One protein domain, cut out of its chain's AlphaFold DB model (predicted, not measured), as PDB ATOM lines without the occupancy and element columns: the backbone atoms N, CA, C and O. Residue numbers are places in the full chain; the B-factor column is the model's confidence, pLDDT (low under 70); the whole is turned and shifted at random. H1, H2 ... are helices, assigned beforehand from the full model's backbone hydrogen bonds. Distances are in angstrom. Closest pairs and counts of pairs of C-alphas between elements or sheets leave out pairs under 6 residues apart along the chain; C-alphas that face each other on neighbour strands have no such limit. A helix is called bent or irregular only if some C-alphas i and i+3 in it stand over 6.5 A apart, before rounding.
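AT A GLANCE: This is residues 142 to 194 of the 582 residues of the protein "Na_H_Exchanger domain-containing protein" of Ramazzottius varieornatus (UniProt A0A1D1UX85). Two long helices make an open L: H1 is one limb, and H2 leads away from near H1's last-residue end at about a right angle, with very little contact between them. A tight link turns the corner, H2 has a kink in its later part, and the tail after H2 folds back at the far end of that limb. The printed part has 53 residues with two named helices, H1 then H2, and no named strand; the class is all helix. The whole is extended, with a radius of gyration of the C-alphas of 15.5 A, and flat, spanning 40 by 32 by 11 A.

HOW THE PARTS SIT: The longest helix is H1, residues 145 to 165. H2, residues 170 to 189, is close to H1 but not clearly touching it, with 1 pair of C-alphas within 8 A: those of Ser 159 and Asn 171, 7.9 A apart. Their lines are about perpendicular, at 82 degrees, though H2's line is a rough one. H2 has a kink of 43 degrees near residue 181 and is irregular, but only just: C-alphas 183 and 186 are 6.7 A apart. In H1 every O i to N i+4 pair is within hydrogen-bond range; in H2 it is 14 of 16.

IN THESE COORDINATES: H1 runs 29.6 A from C-alpha 145 at (-39.305, 27.215, -13.278) to C-alpha 165 at (-41.847, 17.060, -40.992). H2 runs 25.4 A, from C-alpha 170 to C-alpha 189 at (-23.104, 48.552, -37.065).

THE WHOLE: The two C-alphas farthest apart are those of Phe 146 and Asn 191, at 40.7 A. Residues 144 to 150, of which 145 to 150 belong to H1, stand free. The printed part has no cut, and the link from H1 to H2, 4 residues, is tight. The mean pLDDT of the printed part is 74.3; residues 142 to 143, 167 to 174 and 190 to 194 are under 70.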
ATOM      1  N   ARG A 142     -41.376  36.337 -14.471       54.16
ATOM      2  CA  ARG A 142     -40.429  35.324 -14.941       54.16
ATOM      3  C   ARG A 142     -41.174  33.989 -14.897       54.16
ATOM      4  O   ARG A 142     -41.767  33.705 -13.849       54.16
ATOM      5  N   PRO A 143     -41.248  33.229 -16.004       63.72
ATOM      6  CA  PRO A 143     -42.029  32.005 -16.016       63.72
ATOM      7  C   PRO A 143     -41.562  31.140 -14.848       63.72
ATOM      8  O   PRO A 143     -40.359  30.946 -14.676       63.72
ATOM      9  N   SER A 144     -42.511  30.674 -14.025       73.50
ATOM     10  CA  SER A 144     -42.216  29.716 -12.952       73.50
ATOM     11  C   SER A 144     -41.326  28.615 -13.520       73.50
ATOM     12  O   SER A 144     -41.548  28.212 -14.661       73.50
ATOM     13  N   ILE A 145     -40.335  28.138 -12.767       80.00
ATOM     14  CA  ILE A 145     -39.305  27.215 -13.278       80.00
ATOM     15  C   ILE A 145     -39.947  26.013 -13.994       80.00
ATOM     16  O   ILE A 145     -39.506  25.638 -15.073       80.00
ATOM     17  N   PHE A 146     -41.077  25.514 -13.486       80.88
ATOM     18  CA  PHE A 146     -41.901  24.501 -14.151       80.88
ATOM     19  C   PHE A 146     -42.427  24.925 -15.540       80.88
ATOM     20  O   PHE A 146     -42.296  24.181 -16.506       80.88
ATOM     21  N   LYS A 147     -42.979  26.140 -15.676       76.94
ATOM     22  CA  LYS A 147     -43.408  26.711 -16.966       76.94
ATOM     23  C   LYS A 147     -42.221  26.952 -17.905       76.94
ATOM     24  O   LYS A 147     -42.379  26.759 -19.103       76.94
ATOM     25  N   ALA A 148     -41.065  27.364 -17.384       82.06
ATOM     26  CA  ALA A 148     -39.855  27.560 -18.180       82.06
ATOM     27  C   ALA A 148     -39.345  26.226 -18.755       82.06
ATOM     28  O   ALA A 148     -39.182  26.118 -19.964       82.06
ATOM     29  N   ILE A 149     -39.214  25.195 -17.911       84.94
ATOM     30  CA  ILE A 149     -38.856  23.829 -18.325       84.94
ATOM     31  C   ILE A 149     -39.855  23.300 -19.359       84.94
ATOM     32  O   ILE A 149     -39.443  22.805 -20.401       84.94
ATOM     33  N   ASN A 150     -41.161  23.442 -19.110       89.19
ATOM     34  CA  ASN A 150     -42.186  22.944 -20.028       89.19
ATOM     35  C   ASN A 150     -42.147  23.665 -21.391       89.19
ATOM     36  O   ASN A 150     -42.282  23.019 -22.422       89.19
ATOM     37  N   LEU A 151     -41.902  24.984 -21.412       82.38
ATOM     38  CA  LEU A 151     -41.682  25.737 -22.654       82.38
ATOM     39  C   LEU A 151     -40.449  25.229 -23.412       82.38
ATOM     40  O   LEU A 151     -40.577  24.894 -24.583       82.38
ATOM     41  N   SER A 152     -39.298  25.078 -22.751       83.06
ATOM     42  CA  SER A 152     -38.084  24.561 -23.403       83.06
ATOM     43  C   SER A 152     -38.248  23.124 -23.913       83.06
ATOM     44  O   SER A 152     -37.752  22.800 -24.987       83.06
ATOM     45  N   LEU A 153     -38.983  22.265 -23.195       84.69
ATOM     46  CA  LEU A 153     -39.334  20.927 -23.682       84.69
ATOM     47  C   LEU A 153     -40.205  20.998 -24.944       84.69
ATOM     48  O   LEU A 153     -39.924  20.281 -25.901       84.69
ATOM     49  N   PHE A 154     -41.211  21.879 -24.987       83.31
ATOM     50  CA  PHE A 154     -42.003  22.094 -26.201       83.31
ATOM     51  C   PHE A 154     -41.173  22.670 -27.354       83.31
ATOM     52  O   PHE A 154     -41.343  22.204 -28.475       83.31
ATOM     53  N   ASP A 155     -40.253  23.607 -27.105       81.62
ATOM     54  CA  ASP A 155     -39.369  24.163 -28.139       81.62
ATOM     55  C   ASP A 155     -38.454  23.076 -28.742       81.62
ATOM     56  O   ASP A 155     -38.319  22.984 -29.964       81.62
ATOM     57  N   HIS A 156     -37.879  22.194 -27.914       83.25
ATOM     58  CA  HIS A 156     -37.060  21.067 -28.385       83.25
ATOM     59  C   HIS A 156     -37.879  19.997 -29.124       83.25
ATOM     60  O   HIS A 156     -37.449  19.514 -30.171       83.25
ATOM     61  N   ILE A 157     -39.073  19.653 -28.626       85.12
ATOM     62  CA  ILE A 157     -39.990  18.723 -29.308       85.12
ATOM     63  C   ILE A 157     -40.439  19.309 -30.653       85.12
ATOM     64  O   ILE A 157     -40.457  18.595 -31.653       85.12
ATOM     65  N   MET A 158     -40.746  20.609 -30.707       76.81
ATOM     66  CA  MET A 158     -41.102  21.296 -31.946       76.81
ATOM     67  C   MET A 158     -39.935  21.286 -32.937       76.81
ATOM     68  O   MET A 158     -40.153  20.984 -34.103       76.81
ATOM     69  N   SER A 159     -38.697  21.513 -32.482       79.06
ATOM     70  CA  SER A 159     -37.499  21.412 -33.328       79.06
ATOM     71  C   SER A 159     -37.357  20.031 -33.981       79.06
ATOM     72  O   SER A 159     -37.141  19.948 -35.188       79.06
ATOM     73  N   GLY A 160     -37.535  18.946 -33.216       81.88
ATOM     74  CA  GLY A 160     -37.499  17.582 -33.761       81.88
ATOM     75  C   GLY A 160     -38.675  17.270 -34.697       81.88
ATOM     76  O   GLY A 160     -38.516  16.560 -35.688       81.88
ATOM     77  N   ILE A 161     -39.858  17.837 -34.440       80.62
ATOM     78  CA  ILE A 161     -41.020  17.715 -35.334       80.62
ATOM     79  C   ILE A 161     -40.815  18.515 -36.631       80.62
ATOM     80  O   ILE A 161     -41.221  18.041 -37.690       80.62
ATOM     81  N   GLU A 162     -40.181  19.690 -36.590       77.19
ATOM     82  CA  GLU A 162     -39.841  20.478 -37.785       77.19
ATOM     83  C   GLU A 162     -38.826  19.733 -38.671       77.19
ATOM     84  O   GLU A 162     -39.028  19.669 -39.887       77.19
ATOM     85  N   GLU A 163     -37.815  19.093 -38.067       77.75
ATOM     86  CA  GLU A 163     -36.834  18.227 -38.742       77.75
ATOM     87  C   GLU A 163     -37.504  17.007 -39.408       77.75
ATOM     88  O   GLU A 163     -37.355  16.800 -40.612       77.75
ATOM     89  N   ILE A 164     -38.333  16.256 -38.669       80.75
ATOM     90  CA  ILE A 164     -39.051  15.075 -39.191       80.75
ATOM     91  C   ILE A 164     -40.119  15.458 -40.235       80.75
ATOM     92  O   ILE A 164     -40.366  14.710 -41.182       80.75
ATOM     93  N   SER A 165     -40.776  16.614 -40.088       75.44
ATOM     94  CA  SER A 165     -41.847  17.060 -40.992       75.44
ATOM     95  C   SER A 165     -41.342  17.793 -42.243       75.44
ATOM     96  O   SER A 165     -42.162  18.087 -43.120       75.44
ATOM     97  N   GLY A 166     -40.061  18.175 -42.313       70.81
ATOM     98  CA  GLY A 166     -39.508  19.001 -43.396       70.81
ATOM     99  C   GLY A 166     -40.186  20.373 -43.556       70.81
ATOM    100  O   GLY A 166     -40.112  20.993 -44.619       70.81
ATOM    101  N   ARG A 167     -40.901  20.842 -42.525       68.31
ATOM    102  CA  ARG A 167     -41.660  22.098 -42.529       68.31
ATOM    103  C   ARG A 167     -40.973  23.106 -41.625       68.31
ATOM    104  O   ARG A 167     -41.240  23.146 -40.430       68.31
ATOM    105  N   HIS A 168     -40.135  23.940 -42.233       63.00
ATOM    106  CA  HIS A 168     -39.467  25.065 -41.587       63.00
ATOM    107  C   HIS A 168     -40.464  25.948 -40.818       63.00
ATOM    108  O   HIS A 168     -41.315  26.606 -41.424       63.00
ATOM    109  N   GLY A 169     -40.368  25.951 -39.490       65.62
ATOM    110  CA  GLY A 169     -41.194  26.776 -38.623       65.62
ATOM    111  C   GLY A 169     -40.546  28.116 -38.301       65.62
ATOM    112  O   GLY A 169     -39.724  28.659 -39.043       65.62
ATOM    113  N   HIS A 170     -40.950  28.694 -37.171       60.72
ATOM    114  CA  HIS A 170     -40.539  30.044 -36.776       60.72
ATOM    115  C   HIS A 170     -39.036  30.120 -36.448       60.72
ATOM    116  O   HIS A 170     -38.400  31.145 -36.693       60.72
ATOM    117  N   ASN A 171     -38.457  29.024 -35.947       61.28
ATOM    118  CA  ASN A 171     -37.068  28.963 -35.488       61.28
ATOM    119  C   ASN A 171     -36.054  29.005 -36.643       61.28
ATOM    120  O   ASN A 171     -35.052  29.707 -36.533       61.28
ATOM    121  N   TYR A 172     -36.356  28.380 -37.784       68.38
ATOM    122  CA  TYR A 172     -35.523  28.450 -38.994       68.38
ATOM    123  C   TYR A 172     -35.279  29.895 -39.462       68.38
ATOM    124  O   TYR A 172     -34.159  30.288 -39.787       68.38
ATOM    125  N   TYR A 173     -36.317  30.738 -39.415       65.06
ATOM    126  CA  TYR A 173     -36.185  32.159 -39.740       65.06
ATOM    127  C   TYR A 173     -35.397  32.952 -38.685       65.06
ATOM    128  O   TYR A 173     -34.796  33.963 -39.043       65.06
ATOM    129  N   ARG A 174     -35.346  32.506 -37.415       67.56
ATOM    130  CA  ARG A 174     -34.419  33.077 -36.420       67.56
ATOM    131  C   ARG A 174     -32.981  32.796 -36.828       67.56
ATOM    132  O   ARG A 174     -32.202  33.732 -36.918       67.56
ATOM    133  N   GLU A 175     -32.660  31.537 -37.106       70.69
ATOM    134  CA  GLU A 175     -31.298  31.086 -37.399       70.69
ATOM    135  C   GLU A 175     -30.740  31.727 -38.683       70.69
ATOM    136  O   GLU A 175     -29.605  32.203 -38.696       70.69
ATOM    137  N   ILE A 176     -31.571  31.875 -39.723       76.56
ATOM    138  CA  ILE A 176     -31.228  32.667 -40.916       76.56
ATOM    139  C   ILE A 176     -30.954  34.133 -40.555       76.56
ATOM    140  O   ILE A 176     -29.942  34.695 -40.978       76.56
ATOM    141  N   LEU A 177     -31.844  34.779 -39.793       72.50
ATOM    142  CA  LEU A 177     -31.692  36.194 -39.449       72.50
ATOM    143  C   LEU A 177     -30.452  36.431 -38.572       72.50
ATOM    144  O   LEU A 177     -29.746  37.413 -38.771       72.50
ATOM    145  N   GLU A 178     -30.161  35.510 -37.655       75.75
ATOM    146  CA  GLU A 178     -29.016  35.534 -36.742       75.75
ATOM    147  C   GLU A 178     -27.688  35.248 -37.469       75.75
ATOM    148  O   GLU A 178     -26.680  35.894 -37.179       75.75
ATOM    149  N   TYR A 179     -27.696  34.395 -38.503       80.81
ATOM    150  CA  TYR A 179     -26.576  34.244 -39.439       80.81
ATOM    151  C   TYR A 179     -26.271  35.552 -40.185       80.81
ATOM    152  O   TYR A 179     -25.110  35.960 -40.267       80.81
ATOM    153  N   TYR A 180     -27.293  36.241 -40.709       81.12
ATOM    154  CA  TYR A 180     -27.097  37.549 -41.346       81.12
ATOM    155  C   TYR A 180     -26.684  38.635 -40.336       81.12
ATOM    156  O   TYR A 180     -25.877  39.504 -40.676       81.12
ATOM    157  N   ASP A 181     -27.180  38.571 -39.096       82.12
ATOM    158  CA  ASP A 181     -26.826  39.489 -38.009       82.12
ATOM    159  C   ASP A 181     -25.346  39.368 -37.623       82.12
ATOM    160  O   ASP A 181     -24.601  40.339 -37.731       82.12
ATOM    161  N   GLU A 182     -24.868  38.170 -37.278       77.88
ATOM    162  CA  GLU A 182     -23.452  37.927 -36.962       77.88
ATOM    163  C   GLU A 182     -22.509  38.225 -38.137       77.88
ATOM    164  O   GLU A 182     -21.423  38.766 -37.927       77.88
ATOM    165  N   LYS A 183     -22.899  37.883 -39.372       78.31
ATOM    166  CA  LYS A 183     -22.000  37.947 -40.535       78.31
ATOM    167  C   LYS A 183     -21.947  39.314 -41.221       78.31
ATOM    168  O   LYS A 183     -20.910  39.646 -41.792       78.31
ATOM    169  N   TYR A 184     -23.034  40.087 -41.197       77.38
ATOM    170  CA  TYR A 184     -23.129  41.360 -41.924       77.38
ATOM    171  C   TYR A 184     -23.540  42.531 -41.029       77.38
ATOM    172  O   TYR A 184     -22.841  43.543 -41.020       77.38
ATOM    173  N   PHE A 185     -24.624  42.423 -40.251       79.25
ATOM    174  CA  PHE A 185     -25.103  43.574 -39.473       79.25
ATOM    175  C   PHE A 185     -24.185  43.926 -38.293       79.25
ATOM    176  O   PHE A 185     -23.915  45.108 -38.091       79.25
ATOM    177  N   LYS A 186     -23.641  42.951 -37.549       73.88
ATOM    178  CA  LYS A 186     -22.723  43.220 -36.426       73.88
ATOM    179  C   LYS A 186     -21.412  43.864 -36.884       73.88
ATOM    180  O   LYS A 186     -21.113  44.922 -36.341       73.88
ATOM    181  N   PRO A 187     -20.674  43.364 -37.896       73.19
ATOM    182  CA  PRO A 187     -19.483  44.059 -38.394       73.19
ATOM    183  C   PRO A 187     -19.772  45.457 -38.966       73.19
ATOM    184  O   PRO A 187     -18.911  46.329 -38.903       73.19
ATOM    185  N   TRP A 188     -20.974  45.686 -39.513       77.00
ATOM    186  CA  TRP A 188     -21.341  46.957 -40.146       77.00
ATOM    187  C   TRP A 188     -21.868  48.021 -39.160       77.00
ATOM    188  O   TRP A 188     -21.547  49.197 -39.313       77.00
ATOM    189  N   LEU A 189     -22.628  47.638 -38.122       73.56
ATOM    190  CA  LEU A 189     -23.104  48.552 -37.065       73.56
ATOM    191  C   LEU A 189     -22.145  48.650 -35.867       73.56
ATOM    192  O   LEU A 189     -22.098  49.685 -35.206       73.56
ATOM    193  N   GLN A 190     -21.414  47.580 -35.547       67.31
ATOM    194  CA  GLN A 190     -20.504  47.498 -34.404       67.31
ATOM    195  C   GLN A 190     -19.062  47.308 -34.890       67.31
ATOM    196  O   GLN A 190     -18.547  46.195 -34.948       67.31
ATOM    197  N   ASN A 191     -18.376  48.428 -35.140       59.75
ATOM    198  CA  ASN A 191     -16.949  48.473 -35.507       59.75
ATOM    199  C   ASN A 191     -16.010  47.812 -34.461       59.75
ATOM    200  O   ASN A 191     -14.828  47.601 -34.712       59.75
ATOM    201  N   THR A 192     -16.535  47.469 -33.282       57.75
ATOM    202  CA  THR A 192     -15.966  46.465 -32.375       57.75
ATOM    203  C   THR A 192     -17.086  45.505 -31.952       57.75
ATOM    204  O   THR A 192     -17.948  45.927 -31.172       57.75
ATOM    205  N   PRO A 193     -17.124  44.242 -32.420       57.25
ATOM    206  CA  PRO A 193     -18.134  43.289 -31.970       57.25
ATOM    207  C   PRO A 193     -17.949  42.998 -30.477       57.25
ATOM    208  O   PRO A 193     -16.826  42.799 -30.006       57.25
ATOM    209  N   THR A 194     -19.046  42.951 -29.718       58.91
ATOM    210  CA  THR A 194     -19.000  42.767 -28.253       58.91
ATOM    211  C   THR A 194     -18.737  41.302 -27.876       58.91
ATOM    212  O   THR A 194     -19.576  40.610 -27.305       58.91
TER     213      THR A 194